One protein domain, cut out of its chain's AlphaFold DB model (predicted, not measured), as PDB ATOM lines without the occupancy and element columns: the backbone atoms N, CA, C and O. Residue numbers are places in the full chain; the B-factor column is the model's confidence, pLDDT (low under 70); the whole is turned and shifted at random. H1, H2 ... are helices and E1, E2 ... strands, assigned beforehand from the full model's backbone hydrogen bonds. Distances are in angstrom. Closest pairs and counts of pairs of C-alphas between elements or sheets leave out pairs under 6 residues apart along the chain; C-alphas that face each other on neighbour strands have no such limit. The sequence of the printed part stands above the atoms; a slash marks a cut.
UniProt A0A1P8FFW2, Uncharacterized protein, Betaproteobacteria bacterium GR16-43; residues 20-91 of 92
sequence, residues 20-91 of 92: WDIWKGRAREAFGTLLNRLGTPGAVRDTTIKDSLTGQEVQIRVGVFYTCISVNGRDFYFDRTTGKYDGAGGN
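What this domain is: This is residues 20 to 91 of the 92 residues of an uncharacterized protein of Betaproteobacteria bacterium GR16-43 (UniProt A0A1P8FFW2). A lone helix, H1, is held away from a single twisted sheet of five strands, E1 to E5, with open space between them, bridged by the link of residues 38 to 46. The sheet is an up-and-back ribbon of hairpins, and H1 sticks out from this body as an arm with residues 20 to 31 and 33 to 37. The 72 printed residues hold one named helix followed by five named strands, in sheet order E1, E2, E3, E4, E5, all antiparallel; the class is mixed, helices and strands. The whole is loose, with a radius of gyration of the C-alphas of 15.0 A, and spans 45 by 31 by 17 A.

Where its parts are: H1, residues 20 to 37, begins at C-alpha 20 (-4.553, -15.341, -6.891) and is 25.6 A long. E1 is residues 47 to 50, E2 57 to 62 at 16.4 A, E3 66 to 71 at 15.9 A, and E4 74 to 79 at 16.9 A. E5, residues 85 to 90, is 15.2 A long and ends at C-alpha 90 (7.960, -56.811, -20.006).

How they stand to each other: The strands form a meander, each the antiparallel neighbour of the one before, and each successive pair is a hairpin. E1 and E2 run at 176 degrees, with N 49 and O 58 2.8 A apart. E2 and E3 have N 70 and O 59 at 2.7 A. E3 and E4, at 156 degrees, have N 69 and O 76 at 2.8 A. E4 and E5 have N 77 and O 87 at 2.8 A. E1 and E5 are the edge strands. H1 is not on the sheet and is apart from E2, E3, E4 and E5; every O i to N i+4 pair in it is within hydrogen-bond range.

The domain as a whole: The C-alphas farthest apart, of Trp 20 and Asn 91, are 46.3 A from each other. The printed part has no cut and no long link. The model's pLDDT is under 70 at residues 39 to 42 and 90 to 91.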
ATOM      1  N   TRP A  20      -5.617 -14.610  -7.573       78.75
ATOM      2  CA  TRP A  20      -4.553 -15.341  -6.891       78.75
ATOM      3  C   TRP A  20      -4.272 -16.715  -7.510       78.75
ATOM      4  O   TRP A  20      -3.112 -17.078  -7.693       78.75
ATOM      5  N   ASP A  21      -5.308 -17.455  -7.907       78.81
ATOM      6  CA  ASP A  21      -5.167 -18.757  -8.570       78.81
ATOM      7  C   ASP A  21      -4.520 -18.615  -9.948       78.81
ATOM      8  O   ASP A  21      -3.664 -19.418 -10.322       78.81
ATOM      9  N   ILE A  22      -4.871 -17.550 -10.676       81.25
ATOM     10  CA  ILE A  22      -4.257 -17.219 -11.966       81.25
ATOM     11  C   ILE A  22      -2.769 -16.916 -11.774       81.25
ATOM     12  O   ILE A  22      -1.931 -17.489 -12.470       81.25
ATOM     13  N   TRP A  23      -2.424 -16.052 -10.815       86.50
ATOM     14  CA  TRP A  23      -1.029 -15.703 -10.544       86.50
ATOM     15  C   TRP A  23      -0.211 -16.918 -10.086       86.50
ATOM     16  O   TRP A  23       0.865 -17.177 -10.624       86.50
ATOM     17  N   LYS A  24      -0.757 -17.736  -9.180       83.50
ATOM     18  CA  LYS A  24      -0.148 -18.999  -8.740       83.50
ATOM     19  C   LYS A  24       0.038 -19.981  -9.901       83.50
ATOM     20  O   LYS A  24       1.065 -20.656  -9.976       83.50
ATOM     21  N   GLY A  25      -0.927 -20.046 -10.819       82.31
ATOM     22  CA  GLY A  25      -0.831 -20.827 -12.053       82.31
ATOM     23  C   GLY A  25       0.319 -20.361 -12.946       82.31
ATOM     24  O   GLY A  25       1.132 -21.179 -13.369       82.31
ATOM     25  N   ARG A  26       0.449 -19.045 -13.158       84.31
ATOM     26  CA  ARG A  26       1.550 -18.445 -13.933       84.31
ATOM     27  C   ARG A  26       2.914 -18.660 -13.287       84.31
ATOM     28  O   ARG A  26       3.863 -18.993 -13.987       84.31
ATOM     29  N   ALA A  27       3.008 -18.532 -11.966       83.56
ATOM     30  CA  ALA A  27       4.238 -18.809 -11.231       83.56
ATOM     31  C   ALA A  27       4.668 -20.280 -11.384       83.56
ATOM     32  O   ALA A  27       5.840 -20.559 -11.633       83.56
ATOM     33  N   ARG A  28       3.718 -21.227 -11.319       83.62
ATOM     34  CA  ARG A  28       3.979 -22.655 -11.581       83.62
ATOM     35  C   ARG A  28       4.398 -22.923 -13.026       83.62
ATOM     36  O   ARG A  28       5.319 -23.705 -13.234       83.62
ATOM     37  N   GLU A  29       3.760 -22.280 -14.005       83.31
ATOM     38  CA  GLU A  29       4.129 -22.381 -15.429       83.31
ATOM     39  C   GLU A  29       5.565 -21.879 -15.658       83.31
ATOM     40  O   GLU A  29       6.374 -22.567 -16.284       83.31
ATOM     41  N   ALA A  30       5.916 -20.719 -15.094       83.12
ATOM     42  CA  ALA A  30       7.257 -20.143 -15.196       83.12
ATOM     43  C   ALA A  30       8.320 -21.024 -14.520       83.12
ATOM     44  O   ALA A  30       9.372 -21.279 -15.106       83.12
ATOM     45  N   PHE A  31       8.026 -21.546 -13.326       82.19
ATOM     46  CA  PHE A  31       8.919 -22.461 -12.616       82.19
ATOM     47  C   PHE A  31       9.112 -23.783 -13.372       82.19
ATOM     48  O   PHE A  31      10.243 -24.220 -13.560       82.19
ATOM     49  N   GLY A  32       8.034 -24.382 -13.892       80.50
ATOM     50  CA  GLY A  32       8.125 -25.581 -14.731       80.50
ATOM     51  C   GLY A  32       8.927 -25.337 -16.013       80.50
ATOM     52  O   GLY A  32       9.747 -26.164 -16.398       80.50
ATOM     53  N   THR A  33       8.763 -24.167 -16.635       80.69
ATOM     54  CA  THR A  33       9.549 -23.766 -17.814       80.69
ATOM     55  C   THR A  33      11.035 -23.638 -17.483       80.69
ATOM     56  O   THR A  33      11.878 -24.072 -18.269       80.69
ATOM     57  N   LEU A  34      11.367 -23.076 -16.318       81.50
ATOM     58  CA  LEU A  34      12.745 -22.978 -15.846       81.50
ATOM     59  C   LEU A  34      13.353 -24.367 -15.605       81.50
ATOM     60  O   LEU A  34      14.433 -24.640 -16.119       81.50
ATOM     61  N   LEU A  35      12.649 -25.258 -14.902       76.88
ATOM     62  CA  LEU A  35      13.120 -26.627 -14.656       76.88
ATOM     63  C   LEU A  35      13.334 -27.411 -15.957       76.88
ATOM     64  O   LEU A  35      14.355 -28.077 -16.107       76.88
ATOM     65  N   ASN A  36      12.425 -27.262 -16.926       77.62
ATOM     66  CA  ASN A  36      12.578 -27.870 -18.247       77.62
ATOM     67  C   ASN A  36      13.820 -27.343 -18.976       77.62
ATOM     68  O   ASN A  36      14.549 -28.124 -19.581       77.62
ATOM     69  N   ARG A  37      14.097 -26.032 -18.902       76.75
ATOM     70  CA  ARG A  37      15.313 -25.438 -19.490       76.75
ATOM     71  C   ARG A  37      16.593 -25.936 -18.827       76.75
ATOM     72  O   ARG A  37      17.599 -26.073 -19.509       76.75
ATOM     73  N   LEU A  38      16.550 -26.201 -17.524       75.81
ATOM     74  CA  LEU A  38      17.675 -26.751 -16.767       75.81
ATOM     75  C   LEU A  38      17.811 -28.276 -16.917       75.81
ATOM     76  O   LEU A  38      18.726 -28.857 -16.338       75.81
ATOM     77  N   GLY A  39      16.907 -28.936 -17.655       66.44
ATOM     78  CA  GLY A  39      16.892 -30.394 -17.807       66.44
ATOM     79  C   GLY A  39      16.664 -31.136 -16.489       66.44
ATOM     80  O   GLY A  39      17.039 -32.298 -16.366       66.44
ATOM     81  N   THR A  40      16.099 -30.465 -15.482       68.75
ATOM     82  CA  THR A  40      15.925 -31.036 -14.145       68.75
ATOM     83  C   THR A  40      14.731 -31.992 -14.140       68.75
ATOM     84  O   THR A  40      13.621 -31.564 -14.475       68.75
ATOM     85  N   PRO A  41      14.904 -33.262 -13.730       68.50
ATOM     86  CA  PRO A  41      13.791 -34.195 -13.615       68.50
ATOM     87  C   PRO A  41      12.751 -33.685 -12.614       68.50
ATOM     88  O   PRO A  41      13.073 -33.300 -11.489       68.50
ATOM     89  N   GLY A  42      11.483 -33.671 -13.023       69.19
ATOM     90  CA  GLY A  42      10.380 -33.300 -12.142       69.19
ATOM     91  C   GLY A  42      10.128 -34.352 -11.060       69.19
ATOM     92  O   GLY A  42      10.363 -35.544 -11.255       69.19
ATOM     93  N   ALA A  43       9.588 -33.929  -9.915       71.62
ATOM     94  CA  ALA A  43       9.147 -34.860  -8.881       71.62
ATOM     95  C   ALA A  43       7.900 -35.628  -9.355       71.62
ATOM     96  O   ALA A  43       6.813 -35.061  -9.469       71.62
ATOM     97  N   VAL A  44       8.062 -36.925  -9.607       76.88
ATOM     98  CA  VAL A  44       6.973 -37.850  -9.948       76.88
ATOM     99  C   VAL A  44       6.542 -38.616  -8.695       76.88
ATOM    100  O   VAL A  44       7.375 -38.915  -7.834       76.88
ATOM    101  N   ARG A  45       5.240 -38.903  -8.583       81.94
ATOM    102  CA  ARG A  45       4.635 -39.720  -7.519       81.94
ATOM    103  C   ARG A  45       4.040 -40.993  -8.106       81.94
ATOM    104  O   ARG A  45       3.664 -40.998  -9.278       81.94
ATOM    105  N   ASP A  46       3.903 -42.008  -7.262       88.06
ATOM    106  CA  ASP A  46       3.167 -43.217  -7.610       88.06
ATOM    107  C   ASP A  46       1.738 -42.868  -8.021       88.06
ATOM    108  O   ASP A  46       1.040 -42.116  -7.334       88.06
ATOM    109  N   THR A  47       1.312 -43.379  -9.171       90.12
ATOM    110  CA  THR A  47      -0.049 -43.180  -9.666       90.12
ATOM    111  C   THR A  47      -0.444 -44.293 -10.619       90.12
ATOM    112  O   THR A  47       0.391 -44.874 -11.303       90.12
ATOM    113  N   THR A  48      -1.735 -44.596 -10.675       90.06
ATOM    114  CA  THR A  48      -2.311 -45.496 -11.673       90.06
ATOM    115  C   THR A  48      -3.419 -44.752 -12.388       90.06
ATOM    116  O   THR A  48      -4.337 -44.225 -11.761       90.06
ATOM    117  N   ILE A  49      -3.316 -44.691 -13.707       89.62
ATOM    118  CA  ILE A  49      -4.271 -44.042 -14.589       89.62
ATOM    119  C   ILE A  49      -4.900 -45.141 -15.430       89.62
ATOM    120  O   ILE A  49      -4.222 -45.804 -16.212       89.62
ATOM    121  N   LYS A  50      -6.205 -45.324 -15.254       87.94
ATOM    122  CA  LYS A  50      -7.018 -46.178 -16.115       87.94
ATOM    123  C   LYS A  50      -7.771 -45.267 -17.066       87.94
ATOM    124  O   LYS A  50      -8.657 -44.528 -16.636       87.94
ATOM    125  N   ASP A  51      -7.367 -45.269 -18.327       85.06
ATOM    126  CA  ASP A  51      -8.052 -44.508 -19.362       85.06
ATOM    127  C   ASP A  51      -9.254 -45.311 -19.869       85.06
ATOM    128  O   ASP A  51      -9.110 -46.322 -20.555       85.06
ATOM    129  N   SER A  52     -10.458 -44.857 -19.522       81.56
ATOM    130  CA  SER A  52     -11.707 -45.499 -19.932       81.56
ATOM    131  C   SER A  52     -12.003 -45.365 -21.428       81.56
ATOM    132  O   SER A  52     -12.786 -46.156 -21.948       81.56
ATOM    133  N   LEU A  53     -11.395 -44.399 -22.128       81.56
ATOM    134  CA  LEU A  53     -11.602 -44.188 -23.566       81.56
ATOM    135  C   LEU A  53     -10.790 -45.163 -24.418       81.56
ATOM    136  O   LEU A  53     -11.276 -45.637 -25.441       81.56
ATOM    137  N   THR A  54      -9.552 -45.446 -24.019       82.69
ATOM    138  CA  THR A  54      -8.635 -46.308 -24.784       82.69
ATOM    139  C   THR A  54      -8.491 -47.707 -24.191       82.69
ATOM    140  O   THR A  54      -7.913 -48.583 -24.833       82.69
ATOM    141  N   GLY A  55      -8.988 -47.924 -22.968       84.75
ATOM    142  CA  GLY A  55      -8.743 -49.141 -22.193       84.75
ATOM    143  C   GLY A  55      -7.296 -49.262 -21.707       84.75
ATOM    144  O   GLY A  55      -6.914 -50.315 -21.202       84.75
ATOM    145  N   GLN A  56      -6.480 -48.216 -21.879       86.44
ATOM    146  CA  GLN A  56      -5.074 -48.233 -21.508       86.44
ATOM    147  C   GLN A  56      -4.911 -48.107 -19.993       86.44
ATOM    148  O   GLN A  56      -5.492 -47.226 -19.350       86.44
ATOM    149  N   GLU A  57      -4.059 -48.959 -19.432       91.00
ATOM    150  CA  GLU A  57      -3.614 -48.842 -18.049       91.00
ATOM    151  C   GLU A  57      -2.178 -48.320 -18.021       91.00
ATOM    152  O   GLU A  57      -1.259 -48.944 -18.562       91.00
ATOM    153  N   VAL A  58      -1.999 -47.154 -17.398       91.50
ATOM    154  CA  VAL A  58      -0.695 -46.543 -17.153       91.50
ATOM    155  C   VAL A  58      -0.421 -46.577 -15.659       91.50
ATOM    156  O   VAL A  58      -1.119 -45.927 -14.882       91.50
ATOM    157  N   GLN A  59       0.613 -47.299 -15.245       91.88
ATOM    158  CA  GLN A  59       1.073 -47.314 -13.858       91.88
ATOM    159  C   GLN A  59       2.418 -46.612 -13.767       91.88
ATOM    160  O   GLN A  59       3.338 -46.902 -14.521       91.88
ATOM    161  N   ILE A  60       2.555 -45.693 -12.827       92.25
ATOM    162  CA  ILE A  60       3.810 -45.020 -12.526       92.25
ATOM    163  C   ILE A  60       4.228 -45.478 -11.136       92.25
ATOM    164  O   ILE A  60       3.485 -45.276 -10.176       92.25
ATOM    165  N   ARG A  61       5.402 -46.104 -11.053       90.88
ATOM    166  CA  ARG A  61       6.033 -46.570  -9.814       90.88
ATOM    167  C   ARG A  61       7.361 -45.851  -9.632       90.88
ATOM    168  O   ARG A  61       8.173 -45.784 -10.555       90.88
ATOM    169  N   VAL A  62       7.588 -45.321  -8.446       89.69
ATOM    170  CA  VAL A  62       8.711 -44.454  -8.121       89.69
ATOM    171  C   VAL A  62       9.588 -45.151  -7.090       89.69
ATOM    172  O   VAL A  62       9.261 -45.225  -5.910       89.69
ATOM    173  N   GLY A  63      10.727 -45.664  -7.549       84.25
ATOM    174  CA  GLY A  63      11.779 -46.204  -6.696       84.25
ATOM    175  C   GLY A  63      12.827 -45.155  -6.317       84.25
ATOM    176  O   GLY A  63      12.783 -44.002  -6.750       84.25
ATOM    177  N   VAL A  64      13.810 -45.584  -5.520       83.56
ATOM    178  CA  VAL A  64      14.922 -44.727  -5.067       83.56
ATOM    179  C   VAL A  64      15.777 -44.256  -6.250       83.56
ATOM    180  O   VAL A  64      16.084 -43.070  -6.347       83.56
ATOM    181  N   PHE A  65      16.109 -45.164  -7.172       85.00
ATOM    182  CA  PHE A  65      16.986 -44.878  -8.315       85.00
ATOM    183  C   PHE A  65      16.230 -44.672  -9.631       85.00
ATOM    184  O   PHE A  65      16.671 -43.906 -10.483       85.00
ATOM    185  N   TYR A  66      15.058 -45.295  -9.773       88.19
ATOM    186  CA  TYR A  66      14.338 -45.354 -11.042       88.19
ATOM    187  C   TYR A  66      12.879 -44.941 -10.906       88.19
ATOM    188  O   TYR A  66      12.221 -45.224  -9.905       88.19
ATOM    189  N   THR A  67      12.354 -44.327 -11.962       90.69
ATOM    190  CA  THR A  67      10.914 -44.209 -12.203       90.69
ATOM    191  C   THR A  67      10.528 -45.233 -13.263       90.69
ATOM    192  O   THR A  67      11.081 -45.225 -14.358       90.69
ATOM    193  N   CYS A  68       9.591 -46.119 -12.936       91.69
ATOM    194  CA  CYS A  68       9.037 -47.107 -13.850       91.69
ATOM    195  C   CYS A  68       7.666 -46.629 -14.333       91.69
ATOM    196  O   CYS A  68       6.758 -46.430 -13.526       91.69
ATOM    197  N   ILE A  69       7.502 -46.493 -15.644       92.44
ATOM    198  CA  ILE A  69       6.216 -46.251 -16.293       92.44
ATOM    199  C   ILE A  69       5.802 -47.565 -16.947       92.44
ATOM    200  O   ILE A  69       6.451 -48.008 -17.884       92.44
ATOM    201  N   SER A  70       4.755 -48.201 -16.442       91.44
ATOM    202  CA  SER A  70       4.124 -49.357 -17.067       91.44
ATOM    203  C   SER A  70       2.990 -48.892 -17.967       91.44
ATOM    204  O   SER A  70       2.129 -48.136 -17.519       91.44
ATOM    205  N   VAL A  71       2.977 -49.331 -19.221       91.12
ATOM    206  CA  VAL A  71       1.890 -49.070 -20.170       91.12
ATOM    207  C   VAL A  71       1.421 -50.405 -20.719       91.12
ATOM    208  O   VAL A  71       2.174 -51.075 -21.425       91.12
ATOM    209  N   ASN A  72       0.182 -50.791 -20.408       88.56
ATOM    210  CA  ASN A  72      -0.398 -52.074 -20.824       88.56
ATOM    211  C   ASN A  72       0.517 -53.279 -20.506       88.56
ATOM    212  O   ASN A  72       0.704 -54.158 -21.343       88.56
ATOM    213  N   GLY A  73       1.137 -53.286 -19.320       84.56
ATOM    214  CA  GLY A  73       2.021 -54.367 -18.858       84.56
ATOM    215  C   GLY A  73       3.468 -54.308 -19.367       84.56
ATOM    216  O   GLY A  73       4.284 -55.144 -18.976       84.56
ATOM    217  N   ARG A  74       3.818 -53.323 -20.204       90.25
ATOM    218  CA  ARG A  74       5.204 -53.067 -20.618       90.25
ATOM    219  C   ARG A  74       5.829 -51.982 -19.757       90.25
ATOM    220  O   ARG A  74       5.316 -50.867 -19.714       90.25
ATOM    221  N   ASP A  75       6.958 -52.298 -19.140       92.50
ATOM    222  CA  ASP A  75       7.642 -51.427 -18.192       92.50
ATOM    223  C   ASP A  75       8.745 -50.622 -18.886       92.50
ATOM    224  O   ASP A  75       9.546 -51.163 -19.645       92.50
ATOM    225  N   PHE A  76       8.800 -49.321 -18.615       91.69
ATOM    226  CA  PHE A  76       9.818 -48.393 -19.101       91.69
ATOM    227  C   PHE A  76      10.506 -47.742 -17.904       91.69
ATOM    228  O   PHE A  76       9.848 -47.097 -17.085       91.69
ATOM    229  N   TYR A  77      11.822 -47.895 -17.808       91.44
ATOM    230  CA  TYR A  77      12.618 -47.411 -16.689       91.44
ATOM    231  C   TYR A  77      13.357 -46.134 -17.065       91.44
ATOM    232  O   TYR A  77      13.948 -46.023 -18.141       91.44
ATOM    233  N   PHE A  78      13.327 -45.174 -16.148       90.38
ATOM    234  CA  PHE A  78      14.006 -43.894 -16.270       90.38
ATOM    235  C   PHE A  78      14.837 -43.640 -15.021       90.38
ATOM    236  O   PHE A  78      14.324 -43.755 -13.905       90.38
ATOM    237  N   ASP A  79      16.097 -43.256 -15.202       88.62
ATOM    238  CA  ASP A  79      16.956 -42.809 -14.112       88.62
ATOM    239  C   ASP A  79      16.368 -41.543 -13.471       88.62
ATOM    240  O   ASP A  79      16.014 -40.578 -14.151       88.62
ATOM    241  N   ARG A  80      16.241 -41.536 -12.144       82.00
ATOM    242  CA  ARG A  80      15.558 -40.454 -11.418       82.00
ATOM    243  C   ARG A  80      16.374 -39.162 -11.363       82.00
ATOM    244  O   ARG A  80      15.792 -38.088 -11.228       82.00
ATOM    245  N   THR A  81      17.697 -39.261 -11.442       80.44
ATOM    246  CA  THR A  81      18.601 -38.109 -11.284       80.44
ATOM    247  C   THR A  81      18.812 -37.348 -12.585       80.44
ATOM    248  O   THR A  81      18.950 -36.127 -12.579       80.44
ATOM    249  N   THR A  82      18.779 -38.059 -13.706       82.25
ATOM    250  CA  THR A  82      19.030 -37.532 -15.048       82.25
ATOM    251  C   THR A  82      17.775 -37.502 -15.912       82.25
ATOM    252  O   THR A  82      17.768 -36.841 -16.947       82.25
ATOM    253  N   GLY A  83      16.720 -38.227 -15.525       81.00
ATOM    254  CA  GLY A  83      15.514 -38.412 -16.332       81.00
ATOM    255  C   GLY A  83      15.746 -39.254 -17.591       81.00
ATOM    256  O   GLY A  83      14.842 -39.364 -18.421       81.00
ATOM    257  N   LYS A  84      16.948 -39.820 -17.774       87.19
ATOM    258  CA  LYS A  84      17.299 -40.581 -18.972       87.19
ATOM    259  C   LYS A  84      16.587 -41.923 -18.976       87.19
ATOM    260  O   LYS A  84      16.460 -42.576 -17.946       87.19
ATOM    261  N   TYR A  85      16.153 -42.326 -20.162       89.25
ATOM    262  CA  TYR A  85      15.652 -43.670 -20.400       89.25
ATOM    263  C   TYR A  85      16.780 -44.688 -20.190       89.25
ATOM    264  O   TYR A  85      17.845 -44.547 -20.792       89.25
ATOM    265  N   ASP A  86      16.527 -45.678 -19.341       89.25
ATOM    266  CA  ASP A  86      17.493 -46.710 -18.947       89.25
ATOM    267  C   ASP A  86      17.194 -48.056 -19.626       89.25
ATOM    268  O   ASP A  86      18.099 -48.798 -19.998       89.25
ATOM    269  N   GLY A  87      15.920 -48.355 -19.891       88.50
ATOM    270  CA  GLY A  87      15.542 -49.591 -20.569       88.50
ATOM    271  C   GLY A  87      14.053 -49.900 -20.512       88.50
ATOM    272  O   GLY A  87      13.265 -49.171 -19.907       88.50
ATOM    273  N   ALA A  88      13.669 -51.006 -21.148       88.44
ATOM    274  CA  ALA A  88      12.311 -51.529 -21.102       88.44
ATOM    275  C   ALA A  88      12.312 -52.984 -20.633       88.44
ATOM    276  O   ALA A  88      13.125 -53.786 -21.089       88.44
ATOM    277  N   GLY A  89      11.366 -53.307 -19.758       84.25
ATOM    278  CA  GLY A  89      11.026 -54.660 -19.343       84.25
ATOM    279  C   GLY A  89       9.632 -55.041 -19.835       84.25
ATOM    280  O   GLY A  89       8.843 -54.198 -20.269       84.25
ATOM    281  N   GLY A  90       9.314 -56.324 -19.774       68.38
ATOM    282  CA  GLY A  90       7.960 -56.811 -20.006       68.38
ATOM    283  C   GLY A  90       7.675 -57.955 -19.053       68.38
ATOM    284  O   GLY A  90       8.470 -58.888 -18.980       68.38
ATOM    285  N   ASN A  91       6.551 -57.876 -18.343       55.09
ATOM    286  CA  ASN A  91       5.937 -59.077 -17.795       55.09
ATOM    287  C   ASN A  91       5.261 -59.781 -18.974       55.09
ATOM    288  O   ASN A  91       4.204 -59.347 -19.432       55.09
TER     289      ASN A  91